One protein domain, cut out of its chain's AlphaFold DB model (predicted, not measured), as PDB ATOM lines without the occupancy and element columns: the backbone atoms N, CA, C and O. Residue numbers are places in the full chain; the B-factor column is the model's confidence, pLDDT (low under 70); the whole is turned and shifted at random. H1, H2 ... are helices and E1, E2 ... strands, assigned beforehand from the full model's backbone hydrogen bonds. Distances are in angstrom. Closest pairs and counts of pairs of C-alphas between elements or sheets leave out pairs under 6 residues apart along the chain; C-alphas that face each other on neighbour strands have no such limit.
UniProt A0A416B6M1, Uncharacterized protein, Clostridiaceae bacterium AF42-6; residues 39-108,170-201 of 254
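Overview. This is residues 39 to 108 and 170 to 201 of the 254 residues of an uncharacterized protein of Clostridiaceae bacterium AF42-6 (UniProt A0A416B6M1). Helix H2 lies in the middle, with the sheet E1, E6, E3 on one side of it, H1 crossing it steeply on another, and the small hairpin E4 and E5 by its last residues. H3 lies over the same face of the sheet as H2. The printed part has 102 residues with three named helices and six named strands, in the order H1 H2 E1 H3 E2 E3 E4 E5 E6; the three-stranded sheet is mixed, E4 and E5 antiparallel. The class is mixed, helices and strands; the whole is compact, with a radius of gyration of the C-alphas of 12.2 A and spans of 34 by 26 by 23 A.

Along the chain. Find C-alpha 44 at (5.835, -20.935, 28.922), where H1, residues 44 to 54, begins its 15.3 A. Next come H2, residues 70 to 83, 19.9 A; E1, residues 87 to 90; H3, residues 94 to 103, 14.3 A; and E2, residues 106 to 108. Then read E3, residues 170 to 175, 15.9 A; E4, 180 to 183; E5, 186 to 189; and E6, 194 to 200, 19.7 A, ending at C-alpha 200 (21.014, -34.351, 40.112).

Arrangement. Look first at inner strand E6: it is parallel to E1, with N 197 and O 87 2.9 A apart, and antiparallel to E3, with N 171 and O 198 2.8 A apart. H2 is on this sheet along E6, height 9.8 A, closest C-alphas Tyr 80 and Val 196, 7.6 A. H3 is on the same face, height 10.6 A. H1 touches H2 at a steep tilt of 58 degrees, closest C-alphas Tyr 54 and Glu 71, 4.9 A. In the hairpin, N 181 and O 188 are 3.0 A apart. E2 pairs with no named strand but is near E3. In H1, H2 and H3 every O i to N i+4 pair is within hydrogen-bond range.

Size, cuts and confidence. Residues 109 to 169 are not printed; C-alphas 108 and 170 are 9.8 A apart. The link from H1 to H2 is long. No printed residue is under 70 in pLDDT.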
ATOM      1  N   LEU A  39       8.931 -30.668  42.058       97.81
ATOM      2  CA  LEU A  39       7.818 -30.636  41.118       97.81
ATOM      3  C   LEU A  39       7.695 -29.233  40.523       97.81
ATOM      4  O   LEU A  39       7.129 -28.340  41.161       97.81
ATOM      5  N   LEU A  40       8.221 -29.035  39.312       97.88
ATOM      6  CA  LEU A  40       8.124 -27.754  38.615       97.88
ATOM      7  C   LEU A  40       6.728 -27.557  38.022       97.88
ATOM      8  O   LEU A  40       6.149 -28.458  37.409       97.88
ATOM      9  N   THR A  41       6.214 -26.339  38.147       97.38
ATOM     10  CA  THR A  41       5.043 -25.880  37.403       97.38
ATOM     11  C   THR A  41       5.519 -25.278  36.092       97.38
ATOM     12  O   THR A  41       6.285 -24.314  36.085       97.38
ATOM     13  N   TYR A  42       5.076 -25.853  34.971       97.50
ATOM     14  CA  TYR A  42       5.461 -25.358  33.655       97.50
ATOM     15  C   TYR A  42       5.060 -23.890  33.475       97.50
ATOM     16  O   TYR A  42       3.911 -23.508  33.703       97.50
ATOM     17  N   ASN A  43       6.019 -23.085  33.023       97.69
ATOM     18  CA  ASN A  43       5.820 -21.693  32.662       97.69
ATOM     19  C   ASN A  43       6.374 -21.469  31.252       97.69
ATOM     20  O   ASN A  43       7.575 -21.604  31.009       97.69
ATOM     21  N   GLU A  44       5.479 -21.141  30.321       97.94
ATOM     22  CA  GLU A  44       5.835 -20.935  28.922       97.94
ATOM     23  C   GLU A  44       6.772 -19.734  28.726       97.94
ATOM     24  O   GLU A  44       7.698 -19.816  27.922       97.94
ATOM     25  N   ASP A  45       6.574 -18.635  29.457       97.88
ATOM     26  CA  ASP A  45       7.390 -17.430  29.306       97.88
ATOM     27  C   ASP A  45       8.831 -17.676  29.764       97.88
ATOM     28  O   ASP A  45       9.772 -17.312  29.059       97.88
ATOM     29  N   GLU A  46       9.019 -18.338  30.908       98.00
ATOM     30  CA  GLU A  46      10.357 -18.696  31.397       98.00
ATOM     31  C   GLU A  46      11.047 -19.696  30.466       98.00
ATOM     32  O   GLU A  46      12.221 -19.528  30.122       98.00
ATOM     33  N   PHE A  47      10.314 -20.696  29.973       98.12
ATOM     34  CA  PHE A  47      10.891 -21.653  29.036       98.12
ATOM     35  C   PHE A  47      11.219 -21.017  27.674       98.12
ATOM     36  O   PHE A  47      12.251 -21.338  27.087       98.12
ATOM     37  N   ASN A  48      10.412 -20.061  27.198       98.12
ATOM     38  CA  ASN A  48      10.711 -19.280  25.995       98.12
ATOM     39  C   ASN A  48      12.017 -18.484  26.145       98.12
ATOM     40  O   ASN A  48      12.840 -18.500  25.231       98.12
ATOM     41  N   LYS A  49      12.269 -17.854  27.305       97.62
ATOM     42  CA  LYS A  49      13.545 -17.155  27.559       97.62
ATOM     43  C   LYS A  49      14.742 -18.096  27.435       97.62
ATOM     44  O   LYS A  49      15.758 -17.715  26.851       97.62
ATOM     45  N   LEU A  50      14.619 -19.307  27.976       97.88
ATOM     46  CA  LEU A  50      15.654 -20.333  27.899       97.88
ATOM     47  C   LEU A  50      15.930 -20.746  26.448       97.88
ATOM     48  O   LEU A  50      17.067 -20.635  25.983       97.88
ATOM     49  N   VAL A  51      14.901 -21.148  25.698       97.50
ATOM     50  CA  VAL A  51      15.099 -21.601  24.313       97.50
ATOM     51  C   VAL A  51      15.564 -20.472  23.388       97.50
ATOM     52  O   VAL A  51      16.460 -20.702  22.582       97.50
ATOM     53  N   ASP A  52      15.073 -19.239  23.550       96.25
ATOM     54  CA  ASP A  52      15.540 -18.084  22.765       96.25
ATOM     55  C   ASP A  52      17.013 -17.751  23.052       96.25
ATOM     56  O   ASP A  52      17.788 -17.382  22.153       96.25
ATOM     57  N   THR A  53      17.424 -17.888  24.314       96.75
ATOM     58  CA  THR A  53      18.791 -17.586  24.748       96.75
ATOM     59  C   THR A  53      19.769 -18.648  24.277       96.75
ATOM     60  O   THR A  53      20.811 -18.282  23.727       96.75
ATOM     61  N   TYR A  54      19.436 -19.928  24.434       96.94
ATOM     62  CA  TYR A  54      20.410 -21.007  24.293       96.94
ATOM     63  C   TYR A  54      20.223 -21.883  23.050       96.94
ATOM     64  O   TYR A  54      21.209 -22.346  22.483       96.94
ATOM     65  N   VAL A  55      19.001 -22.076  22.552       95.56
ATOM     66  CA  VAL A  55      18.764 -22.939  21.386       95.56
ATOM     67  C   VAL A  55      18.916 -22.113  20.110       95.56
ATOM     68  O   VAL A  55      18.037 -21.348  19.723       95.56
ATOM     69  N   LYS A  56      20.080 -22.222  19.458       90.56
ATOM     70  CA  LYS A  56      20.396 -21.474  18.221       90.56
ATOM     71  C   LYS A  56      20.152 -22.247  16.927       90.56
ATOM     72  O   LYS A  56      20.238 -21.654  15.854       90.56
ATOM     73  N   GLY A  57      19.907 -23.549  17.024       87.69
ATOM     74  CA  GLY A  57      19.770 -24.447  15.884       87.69
ATOM     75  C   GLY A  57      18.626 -25.434  16.062       87.69
ATOM     76  O   GLY A  57      17.605 -25.129  16.677       87.69
ATOM     77  N   ASP A  58      18.802 -26.624  15.499       89.06
ATOM     78  CA  ASP A  58      17.788 -27.667  15.562       89.06
ATOM     79  C   ASP A  58      17.624 -28.235  16.976       89.06
ATOM     80  O   ASP A  58      18.542 -28.264  17.796       89.06
ATOM     81  N   ILE A  59      16.417 -28.729  17.237       93.56
ATOM     82  CA  ILE A  59      16.070 -29.421  18.471       93.56
ATOM     83  C   ILE A  59      16.386 -30.910  18.298       93.56
ATOM     84  O   ILE A  59      15.791 -31.575  17.446       93.56
ATOM     85  N   TYR A  60      17.272 -31.448  19.131       93.00
ATOM     86  CA  TYR A  60      17.647 -32.863  19.140       93.00
ATOM     87  C   TYR A  60      18.136 -33.288  20.530       93.00
ATOM     88  O   TYR A  60      18.456 -32.441  21.364       93.00
ATOM     89  N   ARG A  61      18.229 -34.600  20.752       89.06
ATOM     90  CA  ARG A  61      18.918 -35.215  21.891       89.06
ATOM     91  C   ARG A  61      19.768 -36.370  21.374       89.06
ATOM     92  O   ARG A  61      19.257 -37.192  20.609       89.06
ATOM     93  N   ASP A  62      21.018 -36.434  21.810       84.12
ATOM     94  CA  ASP A  62      21.876 -37.590  21.559       84.12
ATOM     95  C   ASP A  62      21.645 -38.647  22.648       84.12
ATOM     96  O   ASP A  62      21.499 -38.287  23.807       84.12
ATOM     97  N   GLY A  63      21.592 -39.934  22.274       80.06
ATOM     98  CA  GLY A  63      21.313 -41.107  23.134       80.06
ATOM     99  C   GLY A  63      21.175 -40.851  24.644       80.06
ATOM    100  O   GLY A  63      20.126 -40.393  25.099       80.06
ATOM    101  N   ASP A  64      22.240 -41.152  25.390       77.56
ATOM    102  CA  ASP A  64      22.336 -40.965  26.846       77.56
ATOM    103  C   ASP A  64      23.033 -39.634  27.191       77.56
ATOM    104  O   ASP A  64      23.941 -39.573  28.016       77.56
ATOM    105  N   GLU A  65      22.683 -38.559  26.482       89.56
ATOM    106  CA  GLU A  65      23.243 -37.233  26.735       89.56
ATOM    107  C   GLU A  65      22.794 -36.676  28.094       89.56
ATOM    108  O   GLU A  65      21.595 -36.640  28.403       89.56
ATOM    109  N   ASN A  66      23.777 -36.187  28.855       92.00
ATOM    110  CA  ASN A  66      23.593 -35.519  30.140       92.00
ATOM    111  C   ASN A  66      23.381 -34.012  29.961       92.00
ATOM    112  O   ASN A  66      23.880 -33.392  29.019       92.00
ATOM    113  N   ILE A  67      22.691 -33.407  30.919       95.44
ATOM    114  CA  ILE A  67      22.496 -31.964  31.018       95.44
ATOM    115  C   ILE A  67      23.660 -31.365  31.811       95.44
ATOM    116  O   ILE A  67      23.744 -31.477  33.035       95.44
ATOM    117  N   THR A  68      24.575 -30.715  31.100       95.44
ATOM    118  CA  THR A  68      25.782 -30.109  31.676       95.44
ATOM    119  C   THR A  68      25.640 -28.616  31.950       95.44
ATOM    120  O   THR A  68      26.495 -28.042  32.614       95.44
ATOM    121  N   ASP A  69      24.607 -27.973  31.407       96.94
ATOM    122  CA  ASP A  69      24.378 -26.529  31.468       96.94
ATOM    123  C   ASP A  69      22.945 -26.169  31.018       96.94
ATOM    124  O   ASP A  69      22.138 -27.026  30.652       96.94
ATOM    125  N   LEU A  70      22.615 -24.873  31.028       97.88
ATOM    126  CA  LEU A  70      21.310 -24.387  30.574       97.88
ATOM    127  C   LEU A  70      21.089 -24.552  29.064       97.88
ATOM    128  O   LEU A  70      19.940 -24.565  28.624       97.88
ATOM    129  N   GLU A  71      22.143 -24.701  28.260       96.69
ATOM    130  CA  GLU A  71      22.009 -24.899  26.815       96.69
ATOM    131  C   GLU A  71      21.549 -26.315  26.483       96.69
ATOM    132  O   GLU A  71      20.523 -26.495  25.815       96.69
ATOM    133  N   SER A  72      22.253 -27.309  27.016       96.44
ATOM    134  CA  SER A  72      21.861 -28.716  26.963       96.44
ATOM    135  C   SER A  72      20.477 -28.925  27.582       96.44
ATOM    136  O   SER A  72      19.625 -29.525  26.927       96.44
ATOM    137  N   PHE A  73      20.187 -28.332  28.752       97.44
ATOM    138  CA  PHE A  73      18.844 -28.351  29.349       97.44
ATOM    139  C   PHE A  73      17.777 -27.855  28.365       97.44
ATOM    140  O   PHE A  73      16.823 -28.572  28.053       97.44
ATOM    141  N   SER A  74      17.947 -26.635  27.844       97.69
ATOM    142  CA  SER A  74      16.943 -25.981  26.997       97.69
ATOM    143  C   SER A  74      16.668 -26.793  25.736       97.69
ATOM    144  O   SER A  74      15.511 -27.003  25.367       97.69
ATOM    145  N   ARG A  75      17.726 -27.292  25.086       97.31
ATOM    146  CA  ARG A  75      17.612 -28.103  23.870       97.31
ATOM    147  C   ARG A  75      16.957 -29.458  24.142       97.31
ATOM    148  O   ARG A  75      16.056 -29.851  23.398       97.31
ATOM    149  N   ILE A  76      17.382 -30.162  25.191       96.81
ATOM    150  CA  ILE A  76      16.887 -31.505  25.521       96.81
ATOM    151  C   ILE A  76      15.414 -31.450  25.943       96.81
ATOM    152  O   ILE A  76      14.602 -32.224  25.432       96.81
ATOM    153  N   ILE A  77      15.024 -30.502  26.799       97.62
ATOM    154  CA  ILE A  77      13.616 -30.338  27.192       97.62
ATOM    155  C   ILE A  77      12.752 -29.929  25.998       97.62
ATOM    156  O   ILE A  77      11.672 -30.492  25.805       97.62
ATOM    157  N   ALA A  78      13.239 -29.030  25.134       97.69
ATOM    158  CA  ALA A  78      12.531 -28.668  23.907       97.69
ATOM    159  C   ALA A  78      12.312 -29.891  23.000       97.69
ATOM    160  O   ALA A  78      11.242 -30.027  22.402       97.69
ATOM    161  N   TYR A  79      13.284 -30.811  22.932       97.12
ATOM    162  CA  TYR A  79      13.170 -32.066  22.184       97.12
ATOM    163  C   TYR A  79      12.082 -32.970  22.750       97.12
ATOM    164  O   TYR A  79      11.211 -33.427  22.001       97.12
ATOM    165  N   TYR A  80      12.088 -33.185  24.062       97.06
ATOM    166  CA  TYR A  80      11.068 -33.978  24.735       97.06
ATOM    167  C   TYR A  80       9.667 -33.394  24.520       97.06
ATOM    168  O   TYR A  80       8.770 -34.099  24.053       97.06
ATOM    169  N   MET A  81       9.498 -32.090  24.748       97.81
ATOM    170  CA  MET A  81       8.221 -31.395  24.571       97.81
ATOM    171  C   MET A  81       7.718 -31.439  23.123       97.81
ATOM    172  O   MET A  81       6.553 -31.767  22.888       97.81
ATOM    173  N   ALA A  82       8.580 -31.153  22.140       97.00
ATOM    174  CA  ALA A  82       8.208 -31.135  20.722       97.00
ATOM    175  C   ALA A  82       7.714 -32.498  20.211       97.00
ATOM    176  O   ALA A  82       6.903 -32.550  19.284       97.00
ATOM    177  N   ASN A  83       8.187 -33.588  20.818       96.19
ATOM    178  CA  ASN A  83       7.824 -34.956  20.455       96.19
ATOM    179  C   ASN A  83       6.818 -35.600  21.436       96.19
ATOM    180  O   ASN A  83       6.313 -36.686  21.159       96.19
ATOM    181  N   GLY A  84       6.496 -34.944  22.559       95.69
ATOM    182  CA  GLY A  84       5.613 -35.462  23.614       95.69
ATOM    183  C   GLY A  84       6.182 -36.657  24.386       95.69
ATOM    184  O   GLY A  84       5.444 -37.560  24.786       95.69
ATOM    185  N   LEU A  85       7.501 -36.701  24.544       95.31
ATOM    186  CA  LEU A  85       8.226 -37.853  25.072       95.31
ATOM    187  C   LEU A  85       8.493 -37.719  26.572       95.31
ATOM    188  O   LEU A  85       8.996 -36.708  27.031       95.31
ATOM    189  N   GLY A  86       8.234 -38.770  27.339       94.62
ATOM    190  CA  GLY A  86       8.703 -38.852  28.720       94.62
ATOM    191  C   GLY A  86      10.116 -39.404  28.765       94.62
ATOM    192  O   GLY A  86      10.539 -40.085  27.826       94.62
ATOM    193  N   GLY A  87      10.829 -39.155  29.854       91.75
ATOM    194  CA  GLY A  87      12.138 -39.764  30.043       91.75
ATOM    195  C   GLY A  87      12.875 -39.262  31.268       91.75
ATOM    196  O   GLY A  87      12.322 -38.535  32.092       91.75
ATOM    197  N   GLU A  88      14.131 -39.671  31.338       90.81
ATOM    198  CA  GLU A  88      15.075 -39.339  32.398       90.81
ATOM    199  C   GLU A  88      16.349 -38.772  31.753       90.81
ATOM    200  O   GLU A  88      16.695 -39.125  30.609       90.81
ATOM    201  N   ALA A  89      17.001 -37.836  32.439       91.44
ATOM    202  CA  ALA A  89      18.299 -37.291  32.053       91.44
ATOM    203  C   ALA A  89      19.075 -36.840  33.295       91.44
ATOM    204  O   ALA A  89      18.520 -36.155  34.149       91.44
ATOM    205  N   ASP A  90      20.366 -37.157  33.354       92.31
ATOM    206  CA  ASP A  90      21.216 -36.728  34.462       92.31
ATOM    207  C   ASP A  90      21.605 -35.250  34.295       92.31
ATOM    208  O   ASP A  90      22.065 -34.834  33.226       92.31
ATOM    209  N   ILE A  91      21.469 -34.457  35.356       94.69
ATOM    210  CA  ILE A  91      22.086 -33.133  35.470       94.69
ATOM    211  C   ILE A  91      23.449 -33.309  36.135       94.69
ATOM    212  O   ILE A  91      23.555 -33.896  37.207       94.69
ATOM    213  N   THR A  92      24.502 -32.742  35.548       93.00
ATOM    214  CA  THR A  92      25.853 -32.799  36.138       93.00
ATOM    215  C   THR A  92      26.339 -31.461  36.696       93.00
ATOM    216  O   THR A  92      27.317 -31.440  37.440       93.00
ATOM    217  N   ASP A  93      25.694 -30.343  36.346       94.50
ATOM    218  CA  ASP A  93      26.001 -29.013  36.894       94.50
ATOM    219  C   ASP A  93      24.837 -28.504  37.755       94.50
ATOM    220  O   ASP A  93      23.736 -28.252  37.259       94.50
ATOM    221  N   TYR A  94      25.107 -28.302  39.048       94.69
ATOM    222  CA  TYR A  94      24.134 -27.783  40.012       94.69
ATOM    223  C   TYR A  94      23.523 -26.444  39.590       94.69
ATOM    224  O   TYR A  94      22.375 -26.172  39.928       94.69
ATOM    225  N   LYS A  95      24.236 -25.621  38.810       96.50
ATOM    226  CA  LYS A  95      23.706 -24.335  38.324       96.50
ATOM    227  C   LYS A  95      22.416 -24.482  37.524       96.50
ATOM    228  O   LYS A  95      21.622 -23.548  37.475       96.50
ATOM    229  N   VAL A  96      22.200 -25.636  36.890       97.75
ATOM    230  CA  VAL A  96      20.932 -25.929  36.216       97.75
ATOM    231  C   VAL A  96      19.819 -26.095  37.248       97.75
ATOM    232  O   VAL A  96      18.773 -25.472  37.107       97.75
ATOM    233  N   VAL A  97      20.049 -26.868  38.313       97.25
ATOM    234  CA  VAL A  97      19.085 -27.041  39.414       97.25
ATOM    235  C   VAL A  97      18.797 -25.705  40.097       97.25
ATOM    236  O   VAL A  97      17.632 -25.347  40.259       97.25
ATOM    237  N   GLU A  98      19.842 -24.949  40.436       97.56
ATOM    238  CA  GLU A  98      19.741 -23.616  41.042       97.56
ATOM    239  C   GLU A  98      18.868 -22.689  40.187       97.56
ATOM    240  O   GLU A  98      17.884 -22.135  40.679       97.56
ATOM    241  N   TYR A  99      19.140 -22.608  38.881       98.12
ATOM    242  CA  TYR A  99      18.339 -21.804  37.962       98.12
ATOM    243  C   TYR A  99      16.861 -22.215  37.966       98.12
ATOM    244  O   TYR A  99      15.982 -21.352  38.010       98.12
ATOM    245  N   LEU A 100      16.572 -23.520  37.924       97.94
ATOM    246  CA  LEU A 100      15.199 -24.025  37.891       97.94
ATOM    247  C   LEU A 100      14.434 -23.690  39.174       97.94
ATOM    248  O   LEU A 100      13.278 -23.276  39.089       97.94
ATOM    249  N   LEU A 101      15.078 -23.811  40.335       97.25
ATOM    250  CA  LEU A 101      14.491 -23.441  41.624       97.25
ATOM    251  C   LEU A 101      14.220 -21.932  41.728       97.25
ATOM    252  O   LEU A 101      13.215 -21.530  42.312       97.25
ATOM    253  N   GLU A 102      15.086 -21.094  41.157       97.94
ATOM    254  CA  GLU A 102      14.935 -19.634  41.202       97.94
ATOM    255  C   GLU A 102      13.881 -19.087  40.227       97.94
ATOM    256  O   GLU A 102      13.240 -18.076  40.523       97.94
ATOM    257  N   HIS A 103      13.707 -19.723  39.063       97.56
ATOM    258  CA  HIS A 103      12.922 -19.154  37.958       97.56
ATOM    259  C   HIS A 103      11.563 -19.827  37.746       97.56
ATOM    260  O   HIS A 103      10.661 -19.196  37.195       97.56
ATOM    261  N   PHE A 104      11.378 -21.074  38.187       97.81
ATOM    262  CA  PHE A 104      10.104 -21.781  38.061       97.81
ATOM    263  C   PHE A 104       9.407 -21.912  39.418       97.81
ATOM    264  O   PHE A 104      10.022 -22.215  40.443       97.81
ATOM    265  N   GLU A 105       8.081 -21.734  39.421       98.06
ATOM    266  CA  GLU A 105       7.266 -22.116  40.574       98.06
ATOM    267  C   GLU A 105       7.412 -23.623  40.804       98.06
ATOM    268  O   GLU A 105       7.279 -24.419  39.871       98.06
ATOM    269  N   HIS A 106       7.670 -24.022  42.047       97.88
ATOM    270  CA  HIS A 106       7.929 -25.412  42.380       97.88
ATOM    271  C   HIS A 106       7.376 -25.800  43.748       97.88
ATOM    272  O   HIS A 106       7.081 -24.960  44.602       97.88
ATOM    273  N   LYS A 107       7.245 -27.110  43.952       97.38
ATOM    274  CA  LYS A 107       6.961 -27.712  45.255       97.38
ATOM    275  C   LYS A 107       7.931 -28.848  45.509       97.38
ATOM    276  O   LYS A 107       8.158 -29.669  44.625       97.38
ATOM    277  N   PHE A 108       8.443 -28.913  46.729       97.06
ATOM    278  CA  PHE A 108       9.180 -30.078  47.190       97.06
ATOM    279  C   PHE A 108       8.216 -31.209  47.542       97.06
ATOM    280  O   PHE A 108       7.166 -30.984  48.151       97.06
ATOM    281  N   HIS A 170      15.712 -34.608  42.409       94.81
ATOM    282  CA  HIS A 170      15.054 -35.114  41.206       94.81
ATOM    283  C   HIS A 170      14.074 -34.060  40.703       94.81
ATOM    284  O   HIS A 170      12.984 -33.861  41.245       94.81
ATOM    285  N   VAL A 171      14.466 -33.312  39.674       97.25
ATOM    286  CA  VAL A 171      13.630 -32.232  39.150       97.25
ATOM    287  C   VAL A 171      12.632 -32.797  38.150       97.25
ATOM    288  O   VAL A 171      12.989 -33.258  37.071       97.25
ATOM    289  N   VAL A 172      11.350 -32.737  38.495       97.44
ATOM    290  CA  VAL A 172      10.260 -33.243  37.664       97.44
ATOM    291  C   VAL A 172       9.709 -32.107  36.808       97.44
ATOM    292  O   VAL A 172       8.885 -31.303  37.251       97.44
ATOM    293  N   PHE A 173      10.126 -32.071  35.543       97.69
ATOM    294  CA  PHE A 173       9.618 -31.137  34.543       97.69
ATOM    295  C   PHE A 173       8.401 -31.749  33.835       97.69
ATOM    296  O   PHE A 173       8.529 -32.544  32.900       97.69
ATOM    297  N   SER A 174       7.200 -31.407  34.304       97.12
ATOM    298  CA  SER A 174       5.938 -31.906  33.739       97.12
ATOM    299  C   SER A 174       5.327 -30.915  32.757       97.12
ATOM    300  O   SER A 174       5.321 -29.714  33.004       97.12
ATOM    301  N   TYR A 175       4.740 -31.426  31.681       96.81
ATOM    302  CA  TYR A 175       4.000 -30.632  30.705       96.81
ATOM    303  C   TYR A 175       2.771 -31.391  30.203       96.81
ATOM    304  O   TYR A 175       2.685 -32.622  30.220       96.81
ATOM    305  N   THR A 176       1.788 -30.640  29.736       97.56
ATOM    306  CA  THR A 176       0.481 -31.132  29.321       97.56
ATOM    307  C   THR A 176       0.266 -30.958  27.824       97.56
ATOM    308  O   THR A 176       0.930 -30.179  27.142       97.56
ATOM    309  N   LYS A 177      -0.684 -31.714  27.270       97.62
ATOM    310  CA  LYS A 177      -1.068 -31.555  25.867       97.62
ATOM    311  C   LYS A 177      -1.592 -30.138  25.630       97.62
ATOM    312  O   LYS A 177      -2.576 -29.744  26.249       97.62
ATOM    313  N   GLY A 178      -1.020 -29.445  24.651       97.12
ATOM    314  CA  GLY A 178      -1.390 -28.068  24.316       97.12
ATOM    315  C   GLY A 178      -0.418 -27.018  24.851       97.12
ATOM    316  O   GLY A 178      -0.350 -25.940  24.258       97.12
ATOM    317  N   ASP A 179       0.392 -27.357  25.861       97.94
ATOM    318  CA  ASP A 179       1.547 -26.541  26.241       97.94
ATOM    319  C   ASP A 179       2.485 -26.384  25.043       97.94
ATOM    320  O   ASP A 179       2.427 -27.138  24.063       97.94
ATOM    321  N   GLY A 180       3.352 -25.382  25.067       97.25
ATOM    322  CA  GLY A 180       4.252 -25.182  23.952       97.25
ATOM    323  C   GLY A 180       5.203 -24.030  24.145       97.25
ATOM    324  O   GLY A 180       5.115 -23.288  25.105       97.25
ATOM    325  N   PHE A 181       6.096 -23.881  23.184       98.06
ATOM    326  CA  PHE A 181       7.131 -22.863  23.206       98.06
ATOM    327  C   PHE A 181       7.375 -22.350  21.794       98.06
ATOM    328  O   PHE A 181       7.020 -22.993  20.797       98.06
ATOM    329  N   ASN A 182       7.958 -21.168  21.703       97.06
ATOM    330  CA  ASN A 182       8.316 -20.536  20.451       97.06
ATOM    331  C   ASN A 182       9.821 -20.675  20.258       97.06
ATOM    332  O   ASN A 182      10.596 -20.373  21.153       97.06
ATOM    333  N   LEU A 183      10.228 -21.131  19.080       95.88
ATOM    334  CA  LEU A 183      11.631 -21.193  18.701       95.88
ATOM    335  C   LEU A 183      11.764 -20.726  17.256       95.88
ATOM    336  O   LEU A 183      11.089 -21.244  16.365       95.88
ATOM    337  N   HIS A 184      12.608 -19.720  17.025       91.31
ATOM    338  CA  HIS A 184      12.882 -19.163  15.691       91.31
ATOM    339  C   HIS A 184      11.612 -18.788  14.898       91.31
ATOM    340  O   HIS A 184      11.516 -19.012  13.692       91.31
ATOM    341  N   GLY A 185      10.605 -18.233  15.581       90.56
ATOM    342  CA  GLY A 185       9.329 -17.829  14.973       90.56
ATOM    343  C   GLY A 185       8.362 -18.980  14.666       90.56
ATOM    344  O   GLY A 185       7.299 -18.744  14.091       90.56
ATOM    345  N   LYS A 186       8.695 -20.215  15.056       94.62
ATOM    346  CA  LYS A 186       7.819 -21.384  14.961       94.62
ATOM    347  C   LYS A 186       7.277 -21.753  16.339       94.62
ATOM    348  O   LYS A 186       8.034 -21.880  17.298       94.62
ATOM    349  N   ARG A 187       5.966 -21.995  16.411       96.88
ATOM    350  CA  ARG A 187       5.319 -22.580  17.589       96.88
ATOM    351  C   ARG A 187       5.491 -24.095  17.585       96.88
ATOM    352  O   ARG A 187       5.116 -24.761  16.617       96.88
ATOM    353  N   TYR A 188       5.996 -24.627  18.687       97.94
ATOM    354  CA  TYR A 188       5.968 -26.044  19.015       97.94
ATOM    355  C   TYR A 188       4.870 -26.273  20.046       97.94
ATOM    356  O   TYR A 188       4.770 -25.531  21.019       97.94
ATOM    357  N   THR A 189       4.030 -27.278  19.819       98.00
ATOM    358  CA  THR A 189       2.948 -27.642  20.735       98.00
ATOM    359  C   THR A 189       3.128 -29.086  21.157       98.00
ATOM    360  O   THR A 189       3.287 -29.967  20.312       98.00
ATOM    361  N   VAL A 190       3.064 -29.312  22.460       98.19
ATOM    362  CA  VAL A 190       3.152 -30.622  23.086       98.19
ATOM    363  C   VAL A 190       1.976 -31.491  22.620       98.19
ATOM    364  O   VAL A 190       0.812 -31.133  22.857       98.19
ATOM    365  N   PRO A 191       2.232 -32.647  21.980       97.12
ATOM    366  CA  PRO A 191       1.171 -33.486  21.428       97.12
ATOM    367  C   PRO A 191       0.467 -34.350  22.487       97.12
ATOM    368  O   PRO A 191      -0.716 -34.678  22.326       97.12
ATOM    369  N   ILE A 192       1.166 -34.706  23.569       96.94
ATOM    370  CA  ILE A 192       0.673 -35.534  24.675       96.94
ATOM    371  C   ILE A 192       1.316 -35.093  25.995       96.94
ATOM    372  O   ILE A 192       2.478 -34.702  26.016       96.94
ATOM    373  N   ALA A 193       0.547 -35.149  27.085       97.56
ATOM    374  CA  ALA A 193       1.057 -34.851  28.418       97.56
ATOM    375  C   ALA A 193       2.135 -35.864  28.821       97.56
ATOM    376  O   ALA A 193       1.943 -37.071  28.646       97.56
ATOM    377  N   ASN A 194       3.248 -35.375  29.358       97.88
ATOM    378  CA  ASN A 194       4.345 -36.210  29.818       97.88
ATOM    379  C   ASN A 194       5.196 -35.479  30.862       97.88
ATOM    380  O   ASN A 194       4.928 -34.325  31.202       97.88
ATOM    381  N   ARG A 195       6.214 -36.159  31.386       97.12
ATOM    382  CA  ARG A 195       7.209 -35.553  32.271       97.12
ATOM    383  C   ARG A 195       8.610 -36.026  31.924       97.12
ATOM    384  O   ARG A 195       8.784 -37.164  31.485       97.12
ATOM    385  N   VAL A 196       9.580 -35.158  32.163       96.44
ATOM    386  CA  VAL A 196      11.000 -35.505  32.169       96.44
ATOM    387  C   VAL A 196      11.486 -35.385  33.608       96.44
ATOM    388  O   VAL A 196      11.227 -34.365  34.248       96.44
ATOM    389  N   ILE A 197      12.121 -36.432  34.123       95.00
ATOM    390  CA  ILE A 197      12.764 -36.417  35.441       95.00
ATOM    391  C   ILE A 197      14.244 -36.115  35.217       95.00
ATOM    392  O   ILE A 197      14.864 -36.674  34.310       95.00
ATOM    393  N   LEU A 198      14.765 -35.155  35.968       95.12
ATOM    394  CA  LEU A 198      16.126 -34.668  35.829       95.12
ATOM    395  C   LEU A 198      16.890 -34.940  37.115       95.12
ATOM    396  O   LEU A 198      16.650 -34.282  38.131       95.12
ATOM    397  N   ASP A 199      17.798 -35.901  37.046       92.19
ATOM    398  CA  ASP A 199      18.445 -36.457  38.223       92.19
ATOM    399  C   ASP A 199      19.742 -35.696  38.492       92.19
ATOM    400  O   ASP A 199      20.699 -35.772  37.722       92.19
ATOM    401  N   TYR A 200      19.784 -34.929  39.580       92.50
ATOM    402  CA  TYR A 200      21.014 -34.351  40.112       92.50
ATOM    403  C   TYR A 200      21.449 -35.157  41.334       92.50
ATOM    404  O   TYR A 200      21.209 -34.789  42.489       92.50
ATOM    405  N   ASP A 201      22.069 -36.299  41.048       83.00
ATOM    406  CA  ASP A 201      22.486 -37.254  42.065       83.00
ATOM    407  C   ASP A 201      23.919 -36.981  42.542       83.00
ATOM    408  O   ASP A 201      24.908 -37.288  41.872       83.00
TER     409      ASP A 201